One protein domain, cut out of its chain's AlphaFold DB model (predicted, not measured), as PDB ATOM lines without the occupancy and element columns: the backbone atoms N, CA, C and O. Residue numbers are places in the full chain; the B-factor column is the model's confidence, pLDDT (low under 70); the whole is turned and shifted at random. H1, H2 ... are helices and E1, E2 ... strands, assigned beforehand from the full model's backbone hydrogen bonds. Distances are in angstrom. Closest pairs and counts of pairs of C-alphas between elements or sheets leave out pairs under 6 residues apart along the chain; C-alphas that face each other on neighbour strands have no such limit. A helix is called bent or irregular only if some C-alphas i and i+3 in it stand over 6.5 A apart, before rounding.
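What this domain is: This is residues 218 to 252 and 260 to 390 of the 406 residues of an uncharacterized protein of Bacteroidetes bacterium (UniProt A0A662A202). Two strongly twisted sheets lie partly face to face as a loose-edged sandwich, E7 E8 E2 E11 E12 E13 in one layer and the longer strands E1 E6 E10 E5 in the other. At one end a small third sheet, E3 E4 E9, continues both layers, with E4 running on into E5 and E8 running on into E9; H2 packs on E1 and E6, H3 packs on the six-strand sheet at E2 with H4 beside it, and residues 246 to 252, in and after H1, stick out. The printed part has 166 residues with four named helices and 13 named strands, in the order E1 E2 H1 E3 E4 E5 E6 H2 E7 E8 E9 E10 E11 H3 H4 E12 E13. The two larger sheets are mixed, in the orders E7 E8 E2 E11 E12 E13 and E1 E6 E10 E5, and the small one, in the order E3 E4 E9, is antiparallel. The class is mixed, helices and strands; the whole is compact, with a radius of gyration of the C-alphas of 16.7 A and spans of 46 by 43 by 29 A.

Where its parts are: E1, residues 218 to 227, begins at C-alpha 218 (146.006, 140.678, 126.651) and is 28.5 A long. E2 is residues 235 to 240, 16.2 A, and H1 residues 243 to 249, 10.6 A. After the cut come E3, residues 262 to 264, E4, residues 272 to 274, and E5, residues 277 to 282, 16.6 A. E6, residues 290 to 300, is the longest strand at 31.9 A and ends at C-alpha 300 (139.704, 141.061, 125.634). H2 is residues 303 to 311, 12.6 A. E7 is residues 317 to 320, E8 residues 323 to 327, E9 residues 330 to 332, and E10 residues 342 to 349, 22.4 A. E11 is residues 354 to 357, H3 residues 359 to 363, H4 residues 372 to 375 and E12 residues 379 to 382. E13, residues 387 to 389, ends at C-alpha 389 (169.381, 117.959, 143.421).

How they stand to each other: In the six-strand sheet E7 and E8 form a hairpin, with N 318 and O 325 2.8 A apart. E8 and E2 are parallel, with N 238 and O 324 at 2.8 A, and so are E2 and E11, with N 237 and O 356 at 2.9 A. E11 and E12 are antiparallel, with N 355 and O 380 at 2.8 A, and E12 and E13 form a hairpin, with N 381 and O 388 at 2.8 A. The facing parts of the sandwich, two sheets face to face, are 9.8 A centre to centre, with strands at 27 degrees. In the second sheet E6 is antiparallel to E1, with N 223 and O 294 at 2.9 A, and to E10, with N 295 and O 344 at 2.8 A. E10 and E5 are parallel, with N 279 and O 345 at 2.9 A. E3 and E4 form a hairpin, with N 263 and O 273 at 2.9 A; E4 and E9 are antiparallel, with N 274 and O 330 at 3.0 A. H2 is on the sheet of E1 at a height over the sheet of 4.6 A; the closest C-alphas of E6 and H2 are those of Gly 300 and Ala 306, 4.2 A apart. H3 is irregular, C-alphas 359 and 362 being 7.2 A apart; it touches H4, the C-alphas of Tyr 362 and Thr 372 being closest at 4.9 A. Every O i to N i+4 pair is within hydrogen-bond range in H2, against 2 of 3 in H1 and 0 of 1 in H3, where 1 of 2 O i to N i+3 pairs is; H4 is too short for an i+4 pair.

The domain as a whole: The C-alphas farthest apart, those of Asn 252 and Gly 286, are 50.6 A apart. Residues 253 to 259 are not printed, and C-alphas 252 and 260 are 16.3 A apart across the cut, in the link from H1 to E3. Of the links that are printed whole, none is long. The mean pLDDT of the printed part is 88.0; residues 244 to 252 and residue 260 are under 70.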
ATOM      1  N   GLU A 218     145.715 141.655 125.603       96.44
ATOM      2  CA  GLU A 218     146.006 140.678 126.651       96.44
ATOM      3  C   GLU A 218     146.197 141.430 127.970       96.44
ATOM      4  O   GLU A 218     146.803 142.503 127.992       96.44
ATOM      5  N   ALA A 219     145.663 140.892 129.061       96.94
ATOM      6  CA  ALA A 219     145.922 141.388 130.407       96.94
ATOM      7  C   ALA A 219     145.905 140.223 131.394       96.94
ATOM      8  O   ALA A 219     145.315 139.175 131.116       96.94
ATOM      9  N   SER A 220     146.521 140.419 132.558       95.19
ATOM     10  CA  SER A 220     146.467 139.447 133.643       95.19
ATOM     11  C   SER A 220     146.040 140.086 134.954       95.19
ATOM     12  O   SER A 220     146.509 141.167 135.314       95.19
ATOM     13  N   PHE A 221     145.179 139.385 135.681       94.75
ATOM     14  CA  PHE A 221     144.915 139.647 137.087       94.75
ATOM     15  C   PHE A 221     145.978 138.933 137.933       94.75
ATOM     16  O   PHE A 221     146.351 137.795 137.637       94.75
ATOM     17  N   LYS A 222     146.515 139.620 138.943       95.75
ATOM     18  CA  LYS A 222     147.597 139.107 139.788       95.75
ATOM     19  C   LYS A 222     147.110 138.874 141.206       95.75
ATOM     20  O   LYS A 222     146.587 139.793 141.830       95.75
ATOM     21  N   GLN A 223     147.385 137.687 141.726       95.50
ATOM     22  CA  GLN A 223     147.174 137.336 143.124       95.50
ATOM     23  C   GLN A 223     148.507 136.925 143.741       95.50
ATOM     24  O   GLN A 223     149.170 136.018 143.248       95.50
ATOM     25  N   GLU A 224     148.905 137.586 144.823       94.75
ATOM     26  CA  GLU A 224     150.135 137.275 145.553       94.75
ATOM     27  C   GLU A 224     149.791 136.729 146.937       94.75
ATOM     28  O   GLU A 224     148.973 137.302 147.658       94.75
ATOM     29  N   THR A 225     150.401 135.605 147.304       93.06
ATOM     30  CA  THR A 225     150.239 134.976 148.617       93.06
ATOM     31  C   THR A 225     151.608 134.703 149.226       93.06
ATOM     32  O   THR A 225     152.381 133.891 148.713       93.06
ATOM     33  N   ALA A 226     151.895 135.363 150.348       91.50
ATOM     34  CA  ALA A 226     153.084 135.085 151.141       91.50
ATOM     35  C   ALA A 226     152.913 133.766 151.907       91.50
ATOM     36  O   ALA A 226     151.876 133.534 152.531       91.50
ATOM     37  N   ILE A 227     153.940 132.918 151.875       88.62
ATOM     38  CA  ILE A 227     153.941 131.593 152.495       88.62
ATOM     39  C   ILE A 227     154.918 131.610 153.668       88.62
ATOM     40  O   ILE A 227     156.098 131.935 153.512       88.62
ATOM     41  N   SER A 228     154.414 131.248 154.845       84.50
ATOM     42  CA  SER A 228     155.203 131.128 156.070       84.50
ATOM     43  C   SER A 228     155.494 129.659 156.332       84.50
ATOM     44  O   SER A 228     154.575 128.899 156.609       84.50
ATOM     45  N   ILE A 229     156.767 129.273 156.265       80.38
ATOM     46  CA  ILE A 229     157.209 127.904 156.547       80.38
ATOM     47  C   ILE A 229     157.842 127.855 157.944       80.38
ATOM     48  O   ILE A 229     158.567 128.791 158.307       80.38
ATOM     49  N   PRO A 230     157.604 126.791 158.734       78.25
ATOM     50  CA  PRO A 230     158.355 126.546 159.961       78.25
ATOM     51  C   PRO A 230     159.873 126.520 159.710       78.25
ATOM     52  O   PRO A 230     160.344 126.155 158.632       78.25
ATOM     53  N   GLN A 231     160.671 126.927 160.702       72.06
ATOM     54  CA  GLN A 231     162.128 126.949 160.541       72.06
ATOM     55  C   GLN A 231     162.678 125.550 160.231       72.06
ATOM     56  O   GLN A 231     162.306 124.581 160.883       72.06
ATOM     57  N   ASN A 232     163.604 125.473 159.269       72.38
ATOM     58  CA  ASN A 232     164.271 124.245 158.814       72.38
ATOM     59  C   ASN A 232     163.353 123.159 158.227       72.38
ATOM     60  O   ASN A 232     163.819 122.044 157.999       72.38
ATOM     61  N   SER A 233     162.085 123.457 157.941       82.19
ATOM     62  CA  SER A 233     161.217 122.511 157.240       82.19
ATOM     63  C   SER A 233     161.370 122.658 155.723       82.19
ATOM     64  O   SER A 233     161.359 123.784 155.216       82.19
ATOM     65  N   PRO A 234     161.498 121.549 154.975       89.12
ATOM     66  CA  PRO A 234     161.409 121.600 153.523       89.12
ATOM     67  C   PRO A 234     159.999 122.018 153.090       89.12
ATOM     68  O   PRO A 234     159.008 121.725 153.763       89.12
ATOM     69  N   LEU A 235     159.916 122.698 151.949       93.75
ATOM     70  CA  LEU A 235     158.664 123.009 151.275       93.75
ATOM     71  C   LEU A 235     158.221 121.801 150.449       93.75
ATOM     72  O   LEU A 235     158.961 121.338 149.585       93.75
ATOM     73  N   TYR A 236     157.012 121.315 150.672       95.19
ATOM     74  CA  TYR A 236     156.438 120.203 149.929       95.19
ATOM     75  C   TYR A 236     155.485 120.734 148.864       95.19
ATOM     76  O   TYR A 236     154.561 121.484 149.169       95.19
ATOM     77  N   LEU A 237     155.700 120.338 147.612       96.56
ATOM     78  CA  LEU A 237     154.779 120.599 146.509       96.56
ATOM     79  C   LEU A 237     154.080 119.295 146.158       96.56
ATOM     80  O   LEU A 237     154.745 118.321 145.807       96.56
ATOM     81  N   THR A 238     152.758 119.273 146.220       96.00
ATOM     82  CA  THR A 238     151.962 118.120 145.810       96.00
ATOM     83  C   THR A 238     150.860 118.529 144.848       96.00
ATOM     84  O   THR A 238     150.460 119.693 144.777       96.00
ATOM     85  N   MET A 239     150.375 117.547 144.101       93.06
ATOM     86  CA  MET A 239     149.253 117.704 143.195       93.06
ATOM     87  C   MET A 239     148.071 116.908 143.722       93.06
ATOM     88  O   MET A 239     148.216 115.733 144.054       93.06
ATOM     89  N   ASP A 240     146.918 117.559 143.770       91.25
ATOM     90  CA  ASP A 240     145.628 116.907 143.921       91.25
ATOM     91  C   ASP A 240     145.031 116.741 142.519       91.25
ATOM     92  O   ASP A 240     144.686 117.723 141.851       91.25
ATOM     93  N   MET A 241     145.032 115.500 142.034       81.62
ATOM     94  CA  MET A 241     144.600 115.162 140.679       81.62
ATOM     95  C   MET A 241     143.075 115.132 140.654       81.62
ATOM     96  O   MET A 241     142.453 114.448 141.458       81.62
ATOM     97  N   ASP A 242     142.460 115.889 139.747       74.00
ATOM     98  CA  ASP A 242     141.007 115.834 139.587       74.00
ATOM     99  C   ASP A 242     140.566 114.456 139.059       74.00
ATOM    100  O   ASP A 242     141.201 113.925 138.152       74.00
ATOM    101  N   ASP A 243     139.417 113.941 139.518       70.06
ATOM    102  CA  ASP A 243     138.811 112.652 139.102       70.06
ATOM    103  C   ASP A 243     138.656 112.466 137.575       70.06
ATOM    104  O   ASP A 243     138.342 111.385 137.071       70.06
ATOM    105  N   ILE A 244     138.757 113.559 136.819       64.69
ATOM    106  CA  ILE A 244     138.704 113.567 135.354       64.69
ATOM    107  C   ILE A 244     139.994 112.975 134.773       64.69
ATOM    108  O   ILE A 244     139.921 112.247 133.789       64.69
ATOM    109  N   TYR A 245     141.131 113.209 135.427       59.72
ATOM    110  CA  TYR A 245     142.429 112.654 135.059       59.72
ATOM    111  C   TYR A 245     142.446 111.122 135.169       59.72
ATOM    112  O   TYR A 245     142.889 110.431 134.255       59.72
ATOM    113  N   ASP A 246     141.878 110.573 136.246       55.66
ATOM    114  CA  ASP A 246     141.840 109.121 136.469       55.66
ATOM    115  C   ASP A 246     140.966 108.387 135.438       55.66
ATOM    116  O   ASP A 246     141.241 107.240 135.090       55.66
ATOM    117  N   ARG A 247     139.934 109.052 134.900       55.69
ATOM    118  CA  ARG A 247     139.104 108.513 133.807       55.69
ATOM    119  C   ARG A 247     139.804 108.525 132.452       55.69
ATOM    120  O   ARG A 247     139.449 107.726 131.590       55.69
ATOM    121  N   GLU A 248     140.754 109.432 132.255       53.03
ATOM    122  CA  GLU A 248     141.485 109.593 130.996       53.03
ATOM    123  C   GLU A 248     142.556 108.501 130.830       53.03
ATOM    124  O   GLU A 248     142.757 108.009 129.724       53.03
ATOM    125  N   TRP A 249     143.145 108.019 131.935       49.25
ATOM    126  CA  TRP A 249     144.133 106.927 131.923       49.25
ATOM    127  C   TRP A 249     143.521 105.537 131.637       49.25
ATOM    128  O   TRP A 249     144.220 104.636 131.178       49.25
ATOM    129  N   ASP A 250     142.220 105.329 131.874       48.56
ATOM    130  CA  ASP A 250     141.554 104.028 131.644       48.56
ATOM    131  C   ASP A 250     141.209 103.789 130.151       48.56
ATOM    132  O   ASP A 250     140.907 102.671 129.721       48.56
ATOM    133  N   TYR A 251     141.294 104.832 129.314       50.38
ATOM    134  CA  TYR A 251     141.161 104.719 127.862       50.38
ATOM    135  C   TYR A 251     142.536 104.470 127.221       50.38
ATOM    136  O   TYR A 251     143.372 105.360 127.152       50.38
ATOM    137  N   ASN A 252     142.746 103.256 126.694       42.19
ATOM    138  CA  ASN A 252     143.966 102.774 126.007       42.19
ATOM    139  C   ASN A 252     144.358 103.530 124.705       42.19
ATOM    140  O   ASN A 252     144.990 102.944 123.825       42.19
ATOM    141  N   MET A 260     146.952 117.806 123.891       56.88
ATOM    142  CA  MET A 260     145.943 118.846 124.111       56.88
ATOM    143  C   MET A 260     146.101 119.497 125.491       56.88
ATOM    144  O   MET A 260     145.863 118.890 126.529       56.88
ATOM    145  N   ASP A 261     146.429 120.792 125.509       71.19
ATOM    146  CA  ASP A 261     146.541 121.602 126.738       71.19
ATOM    147  C   ASP A 261     145.183 121.863 127.445       71.19
ATOM    148  O   ASP A 261     145.133 122.587 128.450       71.19
ATOM    149  N   PHE A 262     144.069 121.324 126.924       80.12
ATOM    150  CA  PHE A 262     142.724 121.541 127.456       80.12
ATOM    151  C   PHE A 262     141.762 120.363 127.241       80.12
ATOM    152  O   PHE A 262     141.892 119.605 126.282       80.12
ATOM    153  N   ILE A 263     140.734 120.292 128.091       80.94
ATOM    154  CA  ILE A 263     139.634 119.320 128.035       80.94
ATOM    155  C   ILE A 263     138.302 120.080 128.038       80.94
ATOM    156  O   ILE A 263     138.137 121.072 128.752       80.94
ATOM    157  N   LEU A 264     137.333 119.616 127.244       78.44
ATOM    158  CA  LEU A 264     135.947 120.084 127.309       78.44
ATOM    159  C   LEU A 264     135.088 119.051 128.024       78.44
ATOM    160  O   LEU A 264     135.173 117.861 127.732       78.44
ATOM    161  N   THR A 265     134.248 119.513 128.944       77.75
ATOM    162  CA  THR A 265     133.366 118.639 129.720       77.75
ATOM    163  C   THR A 265     131.902 118.998 129.493       77.75
ATOM    164  O   THR A 265     131.568 120.102 129.068       77.75
ATOM    165  N   GLU A 266     131.007 118.062 129.798       76.25
ATOM    166  CA  GLU A 266     129.562 118.318 129.804       76.25
ATOM    167  C   GLU A 266     129.086 119.024 131.089       76.25
ATOM    168  O   GLU A 266     127.912 119.374 131.197       76.25
ATOM    169  N   ASN A 267     129.969 119.238 132.073       81.06
ATOM    170  CA  ASN A 267     129.628 119.929 133.311       81.06
ATOM    171  C   ASN A 267     129.626 121.444 133.076       81.06
ATOM    172  O   ASN A 267     130.670 122.030 132.800       81.06
ATOM    173  N   ASP A 268     128.470 122.082 133.249       82.62
ATOM    174  CA  ASP A 268     128.312 123.521 133.046       82.62
ATOM    175  C   ASP A 268     129.220 124.377 133.964       82.62
ATOM    176  O   ASP A 268     129.570 125.486 133.585       82.62
ATOM    177  N   GLU A 269     129.654 123.906 135.137       84.50
ATOM    178  CA  GLU A 269     130.574 124.659 136.013       84.50
ATOM    179  C   GLU A 269     132.046 124.501 135.612       84.50
ATOM    180  O   GLU A 269     132.824 125.449 135.728       84.50
ATOM    181  N   LYS A 270     132.412 123.319 135.101       84.88
ATOM    182  CA  LYS A 270     133.769 122.943 134.665       84.88
ATOM    183  C   LYS A 270     133.814 122.671 133.159       84.88
ATOM    184  O   LYS A 270     134.410 121.694 132.710       84.88
ATOM    185  N   PHE A 271     133.145 123.512 132.376       84.31
ATOM    186  CA  PHE A 271     132.898 123.285 130.949       84.31
ATOM    187  C   PHE A 271     134.192 123.233 130.130       84.31
ATOM    188  O   PHE A 271     134.315 122.451 129.188       84.31
ATOM    189  N   PHE A 272     135.176 124.035 130.529       88.81
ATOM    190  CA  PHE A 272     136.532 124.010 129.998       88.81
ATOM    191  C   PHE A 272     137.513 123.766 131.137       88.81
ATOM    192  O   PHE A 272     137.412 124.422 132.173       88.81
ATOM    193  N   LEU A 273     138.482 122.885 130.911       90.12
ATOM    194  CA  LEU A 273     139.613 122.637 131.796       90.12
ATOM    195  C   LEU A 273     140.905 122.945 131.051       90.12
ATOM    196  O   LEU A 273     141.099 122.447 129.947       90.12
ATOM    197  N   GLY A 274     141.784 123.749 131.640       91.19
ATOM    198  CA  GLY A 274     143.096 124.061 131.071       91.19
ATOM    199  C   GLY A 274     144.226 123.729 132.037       91.19
ATOM    200  O   GLY A 274     144.061 123.855 133.254       91.19
ATOM    201  N   LYS A 275     145.381 123.312 131.508       91.88
ATOM    202  CA  LYS A 275     146.562 123.020 132.334       91.88
ATOM    203  C   LYS A 275     147.217 124.328 132.823       91.88
ATOM    204  O   LYS A 275     147.558 125.184 131.999       91.88
ATOM    205  N   PRO A 276     147.403 124.539 134.141       95.12
ATOM    206  CA  PRO A 276     148.165 125.665 134.662       95.12
ATOM    207  C   PRO A 276     149.672 125.402 134.523       95.12
ATOM    208  O   PRO A 276     150.121 124.267 134.371       95.12
ATOM    209  N   TYR A 277     150.479 126.457 134.635       95.81
ATOM    210  CA  TYR A 277     151.938 126.348 134.596       95.81
ATOM    211  C   TYR A 277     152.564 126.841 135.894       95.81
ATOM    212  O   TYR A 277     152.365 127.992 136.275       95.81
ATOM    213  N   LEU A 278     153.381 126.008 136.534       96.94
ATOM    214  CA  LEU A 278     154.160 126.358 137.717       96.94
ATOM    215  C   LEU A 278     155.628 126.574 137.353       96.94
ATOM    216  O   LEU A 278     156.296 125.688 136.819       96.94
ATOM    217  N   TYR A 279     156.151 127.741 137.713       96.38
ATOM    218  CA  TYR A 279     157.569 128.062 137.619       96.38
ATOM    219  C   TYR A 279     158.134 128.298 139.011       96.38
ATOM    220  O   TYR A 279     157.649 129.164 139.742       96.38
ATOM    221  N   ILE A 280     159.206 127.586 139.335       95.25
ATOM    222  CA  ILE A 280     159.980 127.823 140.550       95.25
ATOM    223  C   ILE A 280     161.092 128.819 140.219       95.25
ATOM    224  O   ILE A 280     161.827 128.643 139.245       95.25
ATOM    225  N   LYS A 281     161.191 129.895 140.999       93.12
ATOM    226  CA  LYS A 281     162.148 130.988 140.800       93.12
ATOM    227  C   LYS A 281     162.918 131.258 142.086       93.12
ATOM    228  O   LYS A 281     162.351 131.227 143.174       93.12
ATOM    229  N   LYS A 282     164.201 131.591 141.951       92.69
ATOM    230  CA  LYS A 282     165.015 132.078 143.065       92.69
ATOM    231  C   LYS A 282     164.547 133.472 143.495       92.69
ATOM    232  O   LYS A 282     164.264 134.318 142.641       92.69
ATOM    233  N   ALA A 283     164.475 133.716 144.800       91.50
ATOM    234  CA  ALA A 283     164.203 135.037 145.351       91.50
ATOM    235  C   ALA A 283     165.335 136.022 145.022       91.50
ATOM    236  O   ALA A 283     166.491 135.637 144.838       91.50
ATOM    237  N   LYS A 284     165.000 137.313 144.931       88.50
ATOM    238  CA  LYS A 284     166.016 138.360 144.764       88.50
ATOM    239  C   LYS A 284     166.830 138.510 146.049       88.50
ATOM    240  O   LYS A 284     166.332 138.241 147.141       88.50
ATOM    241  N   GLU A 285     168.061 138.991 145.916       79.19
ATOM    242  CA  GLU A 285     168.948 139.243 147.053       79.19
ATOM    243  C   GLU A 285     168.249 140.127 148.108       79.19
ATOM    244  O   GLU A 285     167.702 141.185 147.792       79.19
ATOM    245  N   GLY A 286     168.197 139.650 149.355       71.12
ATOM    246  CA  GLY A 286     167.507 140.314 150.470       71.12
ATOM    247  C   GLY A 286     166.033 139.928 150.679       71.12
ATOM    248  O   GLY A 286     165.483 140.227 151.740       71.12
ATOM    249  N   GLN A 287     165.393 139.217 149.743       77.56
ATOM    250  CA  GLN A 287     164.032 138.700 149.911       77.56
ATOM    251  C   GLN A 287     164.068 137.340 150.627       77.56
ATOM    252  O   GLN A 287     164.458 136.333 150.046       77.56
ATOM    253  N   LYS A 288     163.661 137.314 151.903       72.75
ATOM    254  CA  LYS A 288     163.696 136.102 152.748       72.75
ATOM    255  C   LYS A 288     162.395 135.290 152.764       72.75
ATOM    256  O   LYS A 288     162.382 134.196 153.309       72.75
ATOM    257  N   GLY A 289     161.305 135.837 152.231       83.12
ATOM    258  CA  GLY A 289     159.992 135.189 152.238       83.12
ATOM    259  C   GLY A 289     159.749 134.345 150.991       83.12
ATOM    260  O   GLY A 289     160.213 134.698 149.905       83.12
ATOM    261  N   ILE A 290     158.980 133.270 151.154       91.75
ATOM    262  CA  ILE A 290     158.450 132.486 150.038       91.75
ATOM    263  C   ILE A 290     157.155 133.149 149.579       91.75
ATOM    264  O   ILE A 290     156.319 133.529 150.397       91.75
ATOM    265  N   ASN A 291     157.009 133.331 148.270       94.06
ATOM    266  CA  ASN A 291     155.843 133.987 147.690       94.06
ATOM    267  C   ASN A 291     155.313 133.174 146.516       94.06
ATOM    268  O   ASN A 291     156.085 132.803 145.629       94.06
ATOM    269  N   LEU A 292     154.005 132.950 146.493       95.88
ATOM    270  CA  LEU A 292     153.295 132.405 145.346       95.88
ATOM    271  C   LEU A 292     152.558 133.549 144.646       95.88
ATOM    272  O   LEU A 292     151.581 134.080 145.169       95.88
ATOM    273  N   GLU A 293     153.039 133.930 143.466       97.00
ATOM    274  CA  GLU A 293     152.346 134.861 142.569       97.00
ATOM    275  C   GLU A 293     151.597 134.052 141.505       97.00
ATOM    276  O   GLU A 293     152.216 133.330 140.721       97.00
ATOM    277  N   ILE A 294     150.274 134.183 141.452       97.69
ATOM    278  CA  ILE A 294     149.419 133.577 140.432       97.69
ATOM    279  C   ILE A 294     148.961 134.672 139.470       97.69
ATOM    280  O   ILE A 294     148.345 135.661 139.864       97.69
ATOM    281  N   ASN A 295     149.291 134.496 138.192       97.75
ATOM    282  CA  ASN A 295     148.872 135.362 137.099       97.75
ATOM    283  C   ASN A 295     147.748 134.680 136.316       97.75
ATOM    284  O   ASN A 295     147.986 133.698 135.609       97.75
ATOM    285  N   TYR A 296     146.553 135.247 136.415       97.38
ATOM    286  CA  TYR A 296     145.361 134.846 135.682       97.38
ATOM    287  C   TYR A 296     145.258 135.680 134.405       97.38
ATOM    288  O   TYR A 296     144.808 136.826 134.428       97.38
ATOM    289  N   GLY A 297     145.766 135.146 133.297       96.75
ATOM    290  CA  GLY A 297     145.816 135.827 132.004       96.75
ATOM    291  C   GLY A 297     144.586 135.546 131.151       96.75
ATOM    292  O   GLY A 297     144.081 134.428 131.149       96.75
ATOM    293  N   SER A 298     144.128 136.534 130.384       96.69
ATOM    294  CA  SER A 298     143.088 136.362 129.362       96.69
ATOM    295  C   SER A 298     143.200 137.436 128.274       96.69
ATOM    296  O   SER A 298     143.964 138.397 128.394       96.69
ATOM    297  N   HIS A 299     142.418 137.287 127.204       96.06
ATOM    298  CA  HIS A 299     142.269 138.290 126.158       96.06
ATOM    299  C   HIS A 299     140.912 138.999 126.203       96.06
ATOM    300  O   HIS A 299     139.874 138.453 126.597       96.06
ATOM    301  N   GLY A 300     140.899 140.243 125.731       95.12
ATOM    302  CA  GLY A 300     139.704 141.061 125.634       95.12
ATOM    303  C   GLY A 300     139.771 142.116 124.541       95.12
ATOM    304  O   GLY A 300     140.821 142.483 124.016       95.12
ATOM    305  N   LYS A 301     138.603 142.683 124.228       94.56
ATOM    306  CA  LYS A 301     138.492 143.885 123.380       94.56
ATOM    307  C   LYS A 301     139.197 145.117 123.968       94.56
ATOM    308  O   LYS A 301     139.503 146.057 123.235       94.56
ATOM    309  N   THR A 302     139.402 145.112 125.281       96.81
ATOM    310  CA  THR A 302     140.038 146.148 126.101       96.81
ATOM    311  C   THR A 302     140.785 145.464 127.238       96.81
ATOM    312  O   THR A 302     140.294 144.449 127.731       96.81
ATOM    313  N   GLU A 303     141.874 146.061 127.716       96.50
ATOM    314  CA  GLU A 303     142.664 145.565 128.855       96.50
ATOM    315  C   GLU A 303     141.796 145.279 130.092       96.50
ATOM    316  O   GLU A 303     141.819 144.173 130.615       96.50
ATOM    317  N   LYS A 304     140.904 146.211 130.467       96.38
ATOM    318  CA  LYS A 304     139.947 146.008 131.570       96.38
ATOM    319  C   LYS A 304     139.108 144.732 131.413       96.38
ATOM    320  O   LYS A 304     138.919 144.004 132.373       96.38
ATOM    321  N   ARG A 305     138.629 144.437 130.198       95.38
ATOM    322  CA  ARG A 305     137.804 143.239 129.954       95.38
ATOM    323  C   ARG A 305     138.639 141.960 129.977       95.38
ATOM    324  O   ARG A 305     138.123 140.917 130.351       95.38
ATOM    325  N   ALA A 306     139.894 142.034 129.539       95.81
ATOM    326  CA  ALA A 306     140.835 140.927 129.659       95.81
ATOM    327  C   ALA A 306     141.128 140.620 131.140       95.81
ATOM    328  O   ALA A 306     141.108 139.461 131.529       95.81
ATOM    329  N   MET A 307     141.295 141.652 131.970       95.62
ATOM    330  CA  MET A 307     141.495 141.505 133.415       95.62
ATOM    331  C   MET A 307     140.263 140.918 134.119       95.62
ATOM    332  O   MET A 307     140.408 139.918 134.809       95.62
ATOM    333  N   GLU A 308     139.059 141.450 133.864       94.69
ATOM    334  CA  GLU A 308     137.794 140.896 134.393       94.69
ATOM    335  C   GLU A 308     137.635 139.403 134.051       94.69
ATOM    336  O   GLU A 308     137.245 138.609 134.894       94.69
ATOM    337  N   ARG A 309     137.987 138.990 132.826       93.38
ATOM    338  CA  ARG A 309     137.975 137.567 132.444       93.38
ATOM    339  C   ARG A 309     139.020 136.728 133.167       93.38
ATOM    340  O   ARG A 309     138.820 135.530 133.306       93.38
ATOM    341  N   GLY A 310     140.153 137.320 133.534       94.50
ATOM    342  CA  GLY A 310     141.157 136.666 134.369       94.50
ATOM    343  C   GLY A 310     140.616 136.396 135.773       94.50
ATOM    344  O   GLY A 310     140.840 135.319 136.307       94.50
ATOM    345  N   GLU A 311     139.848 137.335 136.332       93.69
ATOM    346  CA  GLU A 311     139.164 137.175 137.626       93.69
ATOM    347  C   GLU A 311     138.063 136.102 137.589       93.69
ATOM    348  O   GLU A 311     137.792 135.470 138.603       93.69
ATOM    349  N   GLU A 312     137.451 135.872 136.421       92.38
ATOM    350  CA  GLU A 312     136.449 134.817 136.189       92.38
ATOM    351  C   GLU A 312     137.076 133.392 136.138       92.38
ATOM    352  O   GLU A 312     136.344 132.406 136.107       92.38
ATOM    353  N   ILE A 313     138.412 133.244 136.122       95.00
ATOM    354  CA  ILE A 313     139.077 131.927 136.069       95.00
ATOM    355  C   ILE A 313     139.041 131.244 137.440       95.00
ATOM    356  O   ILE A 313     139.618 131.738 138.409       95.00
ATOM    357  N   ASN A 314     138.489 130.030 137.494       93.81
ATOM    358  CA  ASN A 314     138.455 129.230 138.714       93.81
ATOM    359  C   ASN A 314     139.704 128.341 138.811       93.81
ATOM    360  O   ASN A 314     139.838 127.362 138.071       93.81
ATOM    361  N   TYR A 315     140.617 128.663 139.732       95.25
ATOM    362  CA  TYR A 315     141.762 127.811 140.064       95.25
ATOM    363  C   TYR A 315     141.889 127.621 141.573       95.25
ATOM    364  O   TYR A 315     142.020 128.592 142.318       95.25
ATOM    365  N   GLU A 316     141.885 126.363 142.003       93.81
ATOM    366  CA  GLU A 316     141.967 125.982 143.408       93.81
ATOM    367  C   GLU A 316     143.388 125.528 143.766       93.81
ATOM    368  O   GLU A 316     144.031 124.761 143.045       93.81
ATOM    369  N   TYR A 317     143.878 126.003 144.910       95.25
ATOM    370  CA  TYR A 317     145.134 125.574 145.517       95.25
ATOM    371  C   TYR A 317     145.007 125.625 147.044       95.25
ATOM    372  O   TYR A 317     144.252 126.430 147.593       95.25
ATOM    373  N   GLY A 318     145.743 124.757 147.734       94.75
ATOM    374  CA  GLY A 318     145.769 124.655 149.188       94.75
ATOM    375  C   GLY A 318     147.143 125.002 149.750       94.75
ATOM    376  O   GLY A 318     148.167 124.654 149.164       94.75
ATOM    377  N   ILE A 319     147.160 125.672 150.901       93.94
ATOM    378  CA  ILE A 319     148.371 125.912 151.690       93.94
ATOM    379  C   ILE A 319     148.107 125.398 153.101       93.94
ATOM    380  O   ILE A 319     147.186 125.872 153.765       93.94
ATOM    381  N   GLN A 320     148.929 124.458 153.560       91.38
ATOM    382  CA  GLN A 320     148.913 123.958 154.929       91.38
ATOM    383  C   GLN A 320     150.353 123.844 155.433       91.38
ATOM    384  O   GLN A 320     151.089 122.952 155.028       91.38
ATOM    385  N   ASP A 321     150.761 124.769 156.303       87.69
ATOM    386  CA  ASP A 321     152.124 124.866 156.836       87.69
ATOM    387  C   ASP A 321     153.196 124.919 155.728       87.69
ATOM    388  O   ASP A 321     153.345 125.935 155.047       87.69
ATOM    389  N   SER A 322     153.946 123.831 155.535       90.94
ATOM    390  CA  SER A 322     154.965 123.684 154.490       90.94
ATOM    391  C   SER A 322     154.473 122.943 153.242       90.94
ATOM    392  O   SER A 322     155.261 122.734 152.321       90.94
ATOM    393  N   LEU A 323     153.201 122.542 153.192       93.75
ATOM    394  CA  LEU A 323     152.588 121.815 152.084       93.75
ATOM    395  C   LEU A 323     151.788 122.759 151.177       93.75
ATOM    396  O   LEU A 323     150.843 123.422 151.606       93.75
ATOM    397  N   LEU A 324     152.160 122.774 149.899       96.00
ATOM    398  CA  LEU A 324     151.441 123.418 148.806       96.00
ATOM    399  C   LEU A 324     150.771 122.346 147.952       96.00
ATOM    400  O   LEU A 324     151.458 121.538 147.326       96.00
ATOM    401  N   THR A 325     149.445 122.376 147.895       96.44
ATOM    402  CA  THR A 325     148.641 121.461 147.083       96.44
ATOM    403  C   THR A 325     148.075 122.207 145.883       96.44
ATOM    404  O   THR A 325     147.371 123.202 146.046       96.44
ATOM    405  N   PHE A 326     148.362 121.728 144.677       96.25
ATOM    406  CA  PHE A 326     147.892 122.323 143.426       96.25
ATOM    407  C   PHE A 326     146.882 121.409 142.738       96.25
ATOM    408  O   PHE A 326     147.107 120.202 142.665       96.25
ATOM    409  N   LYS A 327     145.817 121.979 142.169       94.25
ATOM    410  CA  LYS A 327     144.974 121.252 141.214       94.25
ATOM    411  C   LYS A 327     145.662 121.113 139.856       94.25
ATOM    412  O   LYS A 327     146.416 122.005 139.444       94.25
ATOM    413  N   SER A 328     145.376 120.010 139.164       91.25
ATOM    414  CA  SER A 328     145.890 119.714 137.818       91.25
ATOM    415  C   SER A 328     145.288 120.604 136.728       91.25
ATOM    416  O   SER A 328     145.952 120.854 135.723       91.25
ATOM    417  N   TYR A 329     144.080 121.139 136.939       92.44
ATOM    418  CA  TYR A 329     143.383 121.995 135.982       92.44
ATOM    419  C   TYR A 329     142.831 123.269 136.633       92.44
ATOM    420  O   TYR A 329     142.420 123.280 137.792       92.44
ATOM    421  N   PHE A 330     142.790 124.359 135.866       94.12
ATOM    422  CA  PHE A 330     141.861 125.465 136.119       94.12
ATOM    423  C   PHE A 330     140.606 125.268 135.271       94.12
ATOM    424  O   PHE A 330     140.664 124.612 134.231       94.12
ATOM    425  N   SER A 331     139.487 125.858 135.684       92.94
ATOM    426  CA  SER A 331     138.205 125.687 135.005       92.94
ATOM    427  C   SER A 331     137.542 127.002 134.606       92.94
ATOM    428  O   SER A 331     137.749 128.037 135.243       92.94
ATOM    429  N   LEU A 332     136.747 126.945 133.537       91.38
ATOM    430  CA  LEU A 332     135.811 127.998 133.135       91.38
ATOM    431  C   LEU A 332     134.396 127.424 133.109       91.38
ATOM    432  O   LEU A 332     134.196 126.278 132.688       91.38
ATOM    433  N   SER A 333     133.422 128.237 133.503       88.12
ATOM    434  CA  SER A 333     132.019 127.849 133.459       88.12
ATOM    435  C   SER A 333     131.438 128.036 132.058       88.12
ATOM    436  O   SER A 333     131.953 128.757 131.201       88.12
ATOM    437  N   LYS A 334     130.332 127.360 131.781       81.50
ATOM    438  CA  LYS A 334     129.647 127.433 130.499       81.50
ATOM    439  C   LYS A 334     129.061 128.820 130.289       81.50
ATOM    440  O   LYS A 334     128.382 129.373 131.149       81.50
ATOM    441  N   GLY A 335     129.300 129.363 129.102       77.19
ATOM    442  CA  GLY A 335     128.986 130.753 128.771       77.19
ATOM    443  C   GLY A 335     130.179 131.692 128.949       77.19
ATOM    444  O   GLY A 335     130.211 132.747 128.300       77.19
ATOM    445  N   ASP A 336     131.202 131.286 129.709       80.44
ATOM    446  CA  ASP A 336     132.489 131.962 129.660       80.44
ATOM    447  C   ASP A 336     133.127 131.692 128.307       80.44
ATOM    448  O   ASP A 336     133.228 130.570 127.809       80.44
ATOM    449  N   HIS A 337     133.524 132.776 127.657       86.06
ATOM    450  CA  HIS A 337     134.100 132.678 126.334       86.06
ATOM    451  C   HIS A 337     135.559 132.267 126.462       86.06
ATOM    452  O   HIS A 337     136.321 132.980 127.119       86.06
ATOM    453  N   TRP A 338     135.996 131.234 125.743       89.69
ATOM    454  CA  TRP A 338     137.427 130.952 125.657       89.69
ATOM    455  C   TRP A 338     138.145 132.069 124.900       89.69
ATOM    456  O   TRP A 338     137.832 132.398 123.753       89.69
ATOM    457  N   ARG A 339     139.097 132.704 125.572       93.50
ATOM    458  CA  ARG A 339     139.875 133.870 125.147       93.50
ATOM    459  C   ARG A 339     141.321 133.705 125.584       93.50
ATOM    460  O   ARG A 339     141.928 134.639 126.101       93.50
ATOM    461  N   HIS A 340     141.843 132.496 125.372       92.56
ATOM    462  CA  HIS A 340     143.205 132.120 125.737       92.56
ATOM    463  C   HIS A 340     143.476 132.392 127.227       92.56
ATOM    464  O   HIS A 340     144.465 133.024 127.598       92.56
ATOM    465  N   GLN A 341     142.536 131.960 128.074       93.69
ATOM    466  CA  GLN A 341     142.704 131.979 129.520       93.69
ATOM    467  C   GLN A 341     143.911 131.128 129.908       93.69
ATOM    468  O   GLN A 341     144.117 130.051 129.351       93.69
ATOM    469  N   SER A 342     144.705 131.615 130.854       95.50
ATOM    470  CA  SER A 342     145.865 130.889 131.365       95.50
ATOM    471  C   SER A 342     146.101 131.191 132.836       95.50
ATOM    472  O   SER A 342     145.886 132.313 133.293       95.50
ATOM    473  N   VAL A 343     146.599 130.192 133.559       97.19
ATOM    474  CA  VAL A 343     147.027 130.325 134.952       97.19
ATOM    475  C   VAL A 343     148.524 130.063 135.012       97.19
ATOM    476  O   VAL A 343     148.987 128.949 134.768       97.19
ATOM    477  N   LYS A 344     149.302 131.110 135.295       97.56
ATOM    478  CA  LYS A 344     150.764 131.042 135.418       97.56
ATOM    479  C   LYS A 344     151.167 131.345 136.851       97.56
ATOM    480  O   LYS A 344     151.027 132.471 137.319       97.56
ATOM    481  N   MET A 345     151.709 130.347 137.526       97.56
ATOM    482  CA  MET A 345     152.154 130.419 138.907       97.56
ATOM    483  C   MET A 345     153.666 130.610 138.979       97.56
ATOM    484  O   MET A 345     154.448 129.963 138.276       97.56
ATOM    485  N   HIS A 346     154.094 131.503 139.856       96.94
ATOM    486  CA  HIS A 346     155.486 131.807 140.127       96.94
ATOM    487  C   HIS A 346     155.741 131.631 141.615       96.94
ATOM    488  O   HIS A 346     155.412 132.497 142.422       96.94
ATOM    489  N   LEU A 347     156.347 130.498 141.961       96.44
ATOM    490  CA  LEU A 347     156.777 130.207 143.316       96.44
ATOM    491  C   LEU A 347     158.200 130.735 143.500       96.44
ATOM    492  O   LEU A 347     159.154 130.205 142.931       96.44
ATOM    493  N   THR A 348     158.324 131.815 144.260       95.31
ATOM    494  CA  THR A 348     159.599 132.467 144.563       95.31
ATOM    495  C   THR A 348     160.142 131.930 145.876       95.31
ATOM    496  O   THR A 348     159.456 132.012 146.893       95.31
ATOM    497  N   ILE A 349     161.363 131.397 145.854       92.94
ATOM    498  CA  ILE A 349     161.956 130.666 146.978       92.94
ATOM    499  C   ILE A 349     163.353 131.222 147.294       92.94
ATOM    500  O   ILE A 349     164.151 131.395 146.367       92.94
ATOM    501  N   PRO A 350     163.668 131.528 148.566       92.44
ATOM    502  CA  PRO A 350     164.982 132.015 148.961       92.44
ATOM    503  C   PRO A 350     166.034 130.903 148.968       92.44
ATOM    504  O   PRO A 350     165.724 129.718 149.125       92.44
ATOM    505  N   GLU A 351     167.293 131.308 148.823       91.56
ATOM    506  CA  GLU A 351     168.452 130.417 148.917       91.56
ATOM    507  C   GLU A 351     168.487 129.681 150.265       91.56
ATOM    508  O   GLU A 351     168.106 130.227 151.302       91.56
ATOM    509  N   GLY A 352     168.934 128.424 150.245       89.50
ATOM    510  CA  GLY A 352     168.978 127.548 151.419       89.50
ATOM    511  C   GLY A 352     167.676 126.788 151.703       89.50
ATOM    512  O   GLY A 352     167.645 125.969 152.618       89.50
ATOM    513  N   THR A 353     166.612 127.017 150.929       90.50
ATOM    514  CA  THR A 353     165.342 126.293 151.092       90.50
ATOM    515  C   THR A 353     165.394 124.940 150.388       90.50
ATOM    516  O   THR A 353     165.691 124.872 149.193       90.50
ATOM    517  N   TYR A 354     165.046 123.876 151.112       92.81
ATOM    518  CA  TYR A 354     164.794 122.554 150.540       92.81
ATOM    519  C   TYR A 354     163.357 122.458 150.032       92.81
ATOM    520  O   TYR A 354     162.432 122.933 150.689       92.81
ATOM    521  N   ILE A 355     163.166 121.840 148.872       93.94
ATOM    522  CA  ILE A 355     161.873 121.707 148.203       93.94
ATOM    523  C   ILE A 355     161.711 120.258 147.771       93.94
ATOM    524  O   ILE A 355     162.466 119.776 146.927       93.94
ATOM    525  N   HIS A 356     160.722 119.571 148.321       95.19
ATOM    526  CA  HIS A 356     160.313 118.266 147.832       95.19
ATOM    527  C   HIS A 356     159.232 118.443 146.764       95.19
ATOM    528  O   HIS A 356     158.167 119.001 147.032       95.19
ATOM    529  N   ILE A 357     159.509 117.986 145.545       95.88
ATOM    530  CA  ILE A 357     158.584 118.085 144.417       95.88
ATOM    531  C   ILE A 357     157.881 116.737 144.282       95.88
ATOM    532  O   ILE A 357     158.525 115.743 143.970       95.88
ATOM    533  N   GLY A 358     156.569 116.685 144.496       94.56
ATOM    534  CA  GLY A 358     155.782 115.456 144.397       94.56
ATOM    535  C   GLY A 358     155.818 114.827 143.000       94.56
ATOM    536  O   GLY A 358     156.044 115.501 141.995       94.56
ATOM    537  N   LYS A 359     155.573 113.514 142.927       91.50
ATOM    538  CA  LYS A 359     155.724 112.713 141.698       91.50
ATOM    539  C   LYS A 359     154.905 113.227 140.511       91.50
ATOM    540  O   LYS A 359     155.395 113.157 139.397       91.50
ATOM    541  N   HIS A 360     153.700 113.751 140.737       91.44
ATOM    542  CA  HIS A 360     152.791 114.212 139.674       91.44
ATOM    543  C   HIS A 360     152.980 115.684 139.284       91.44
ATOM    544  O   HIS A 360     152.309 116.191 138.392       91.44
ATOM    545  N   MET A 361     153.930 116.388 139.904       93.75
ATOM    546  CA  MET A 361     154.156 117.803 139.609       93.75
ATOM    547  C   MET A 361     154.627 118.058 138.170       93.75
ATOM    548  O   MET A 361     154.499 119.190 137.702       93.75
ATOM    549  N   TYR A 362     155.136 117.046 137.454       90.94
ATOM    550  CA  TYR A 362     155.615 117.182 136.073       90.94
ATOM    551  C   TYR A 362     154.528 117.684 135.110       90.94
ATOM    552  O   TYR A 362     154.873 118.343 134.129       90.94
ATOM    553  N   GLU A 363     153.248 117.443 135.416       87.75
ATOM    554  CA  GLU A 363     152.100 117.891 134.618       87.75
ATOM    555  C   GLU A 363     152.070 119.421 134.475       87.75
ATOM    556  O   GLU A 363     151.959 119.964 133.369       87.75
ATOM    557  N   ILE A 364     152.266 120.141 135.586       92.38
ATOM    558  CA  ILE A 364     152.157 121.609 135.637       92.38
ATOM    559  C   ILE A 364     153.518 122.305 135.720       92.38
ATOM    560  O   ILE A 364     153.644 123.475 135.356       92.38
ATOM    561  N   LEU A 365     154.557 121.620 136.202       93.81
ATOM    562  CA  LEU A 365     155.884 122.200 136.367       93.81
ATOM    563  C   LEU A 365     156.479 122.548 134.999       93.81
ATOM    564  O   LEU A 365     156.383 121.783 134.039       93.81
ATOM    565  N   ARG A 366     157.121 123.712 134.897       93.62
ATOM    566  CA  ARG A 366     157.840 124.142 133.695       93.62
ATOM    567  C   ARG A 366     159.250 124.585 134.069       93.62
ATOM    568  O   ARG A 366     159.443 125.504 134.862       93.62
ATOM    569  N   SER A 367     160.244 123.938 133.464       88.88
ATOM    570  CA  SER A 367     161.668 124.198 133.689       88.88
ATOM    571  C   SER A 367     162.411 124.311 132.359       88.88
ATOM    572  O   SER A 367     162.078 123.631 131.394       88.88
ATOM    573  N   ARG A 368     163.411 125.199 132.300       81.75
ATOM    574  CA  ARG A 368     164.308 125.338 131.137       81.75
ATOM    575  C   ARG A 368     165.577 124.499 131.255       81.75
ATOM    576  O   ARG A 368     166.207 124.227 130.241       81.75
ATOM    577  N   HIS A 369     165.976 124.159 132.478       78.69
ATOM    578  CA  HIS A 369     167.294 123.588 132.769       78.69
ATOM    579  C   HIS A 369     167.235 122.096 133.102       78.69
ATOM    580  O   HIS A 369     168.210 121.385 132.881       78.69
ATOM    581  N   HIS A 370     166.090 121.615 133.588       80.50
ATOM    582  CA  HIS A 370     165.911 120.232 134.013       80.50
ATOM    583  C   HIS A 370     164.661 119.632 133.372       80.50
ATOM    584  O   HIS A 370     163.669 120.330 133.164       80.50
ATOM    585  N   SER A 371     164.702 118.325 133.103       86.31
ATOM    586  CA  SER A 371     163.500 117.559 132.770       86.31
ATOM    587  C   SER A 371     162.542 117.585 133.961       86.31
ATOM    588  O   SER A 371     162.929 117.208 135.067       86.31
ATOM    589  N   THR A 372     161.301 118.018 133.743       86.44
ATOM    590  CA  THR A 372     160.278 118.132 134.795       86.44
ATOM    591  C   THR A 372     159.879 116.770 135.357       86.44
ATOM    592  O   THR A 372     159.622 116.665 136.556       86.44
ATOM    593  N   TYR A 373     159.934 115.716 134.537       87.00
ATOM    594  CA  TYR A 373     159.793 114.328 134.984       87.00
ATOM    595  C   TYR A 373     160.880 113.937 135.987       87.00
ATOM    596  O   TYR A 373     160.571 113.358 137.019       87.00
ATOM    597  N   ASN A 374     162.137 114.317 135.734       87.50
ATOM    598  CA  ASN A 374     163.255 114.000 136.631       87.50
ATOM    599  C   ASN A 374     163.286 114.895 137.878       87.50
ATOM    600  O   ASN A 374     163.931 114.552 138.862       87.50
ATOM    601  N   MET A 375     162.655 116.071 137.819       89.94
ATOM    602  CA  MET A 375     162.481 116.928 138.991       89.94
ATOM    603  C   MET A 375     161.419 116.384 139.943       89.94
ATOM    604  O   MET A 375     161.526 116.601 141.146       89.94
ATOM    605  N   SER A 376     160.402 115.715 139.404       91.62
ATOM    606  CA  SER A 376     159.242 115.251 140.157       91.62
ATOM    607  C   SER A 376     159.534 113.936 140.878       91.62
ATOM    608  O   SER A 376     160.122 113.018 140.318       91.62
ATOM    609  N   GLY A 377     159.105 113.845 142.133       91.31
ATOM    610  CA  GLY A 377     159.434 112.765 143.067       91.31
ATOM    611  C   GLY A 377     160.743 112.973 143.837       91.31
ATOM    612  O   GLY A 377     161.117 112.110 144.623       91.31
ATOM    613  N   GLU A 378     161.435 114.093 143.627       93.06
ATOM    614  CA  GLU A 378     162.786 114.339 144.137       93.06
ATOM    615  C   GLU A 378     162.841 115.596 145.014       93.06
ATOM    616  O   GLU A 378     161.996 116.494 144.923       93.06
ATOM    617  N   THR A 379     163.875 115.679 145.852       94.06
ATOM    618  CA  THR A 379     164.138 116.852 146.694       94.06
ATOM    619  C   THR A 379     165.267 117.699 146.117       94.06
ATOM    620  O   THR A 379     166.310 117.194 145.698       94.06
ATOM    621  N   TRP A 380     165.062 119.011 146.121       93.69
ATOM    622  CA  TRP A 380     165.956 120.003 145.538       93.69
ATOM    623  C   TRP A 380     166.301 121.077 146.562       93.69
ATOM    624  O   TRP A 380     165.458 121.469 147.365       93.69
ATOM    625  N   LEU A 381     167.531 121.575 146.522       93.62
ATOM    626  CA  LEU A 381     167.982 122.719 147.300       93.62
ATOM    627  C   LEU A 381     168.041 123.952 146.393       93.62
ATOM    628  O   LEU A 381     168.604 123.896 145.300       93.62
ATOM    629  N   MET A 382     167.473 125.071 146.845       92.69
ATOM    630  CA  MET A 382     167.639 126.357 146.165       92.69
ATOM    631  C   MET A 382     169.018 126.946 146.493       92.69
ATOM    632  O   MET A 382     169.247 127.406 147.613       92.69
ATOM    633  N   THR A 383     169.925 126.940 145.521       91.50
ATOM    634  CA  THR A 383     171.272 127.522 145.589       91.50
ATOM    635  C   THR A 383     171.329 128.869 144.868       91.50
ATOM    636  O   THR A 383     170.341 129.356 144.309       91.50
ATOM    637  N   ASP A 384     172.505 129.494 144.866       88.06
ATOM    638  CA  ASP A 384     172.757 130.717 144.106       88.06
ATOM    639  C   ASP A 384     172.586 130.526 142.587       88.06
ATOM    640  O   ASP A 384     172.166 131.453 141.882       88.06
ATOM    641  N   SER A 385     172.850 129.313 142.110       85.50
ATOM    642  CA  SER A 385     172.865 128.905 140.709       85.50
ATOM    643  C   SER A 385     171.522 128.329 140.247       85.50
ATOM    644  O   SER A 385     171.295 128.191 139.044       85.50
ATOM    645  N   GLY A 386     170.595 128.060 141.174       88.00
ATOM    646  CA  GLY A 386     169.244 127.581 140.891       88.00
ATOM    647  C   GLY A 386     168.859 126.385 141.753       88.00
ATOM    648  O   GLY A 386     169.245 126.293 142.908       88.00
ATOM    649  N   LEU A 387     168.049 125.479 141.207       91.00
ATOM    650  CA  LEU A 387     167.700 124.238 141.896       91.00
ATOM    651  C   LEU A 387     168.789 123.194 141.651       91.00
ATOM    652  O   LEU A 387     169.020 122.800 140.511       91.00
ATOM    653  N   GLU A 388     169.396 122.703 142.723       91.06
ATOM    654  CA  GLU A 388     170.343 121.589 142.687       91.06
ATOM    655  C   GLU A 388     169.745 120.378 143.399       91.06
ATOM    656  O   GLU A 388     169.069 120.517 144.421       91.06
ATOM    657  N   LYS A 389     169.940 119.180 142.838       87.69
ATOM    658  CA  LYS A 389     169.381 117.959 143.421       87.69
ATOM    659  C   LYS A 389     170.033 117.731 144.785       87.69
ATOM    660  O   LYS A 389     171.258 117.676 144.876       87.69
ATOM    661  N   ALA A 390     169.227 117.603 145.834       80.75
ATOM    662  CA  ALA A 390     169.741 117.355 147.171       80.75
ATOM    663  C   ALA A 390     170.072 115.863 147.319       80.75
ATOM    664  O   ALA A 390     169.189 115.018 147.206       80.75
TER     665      ALA A 390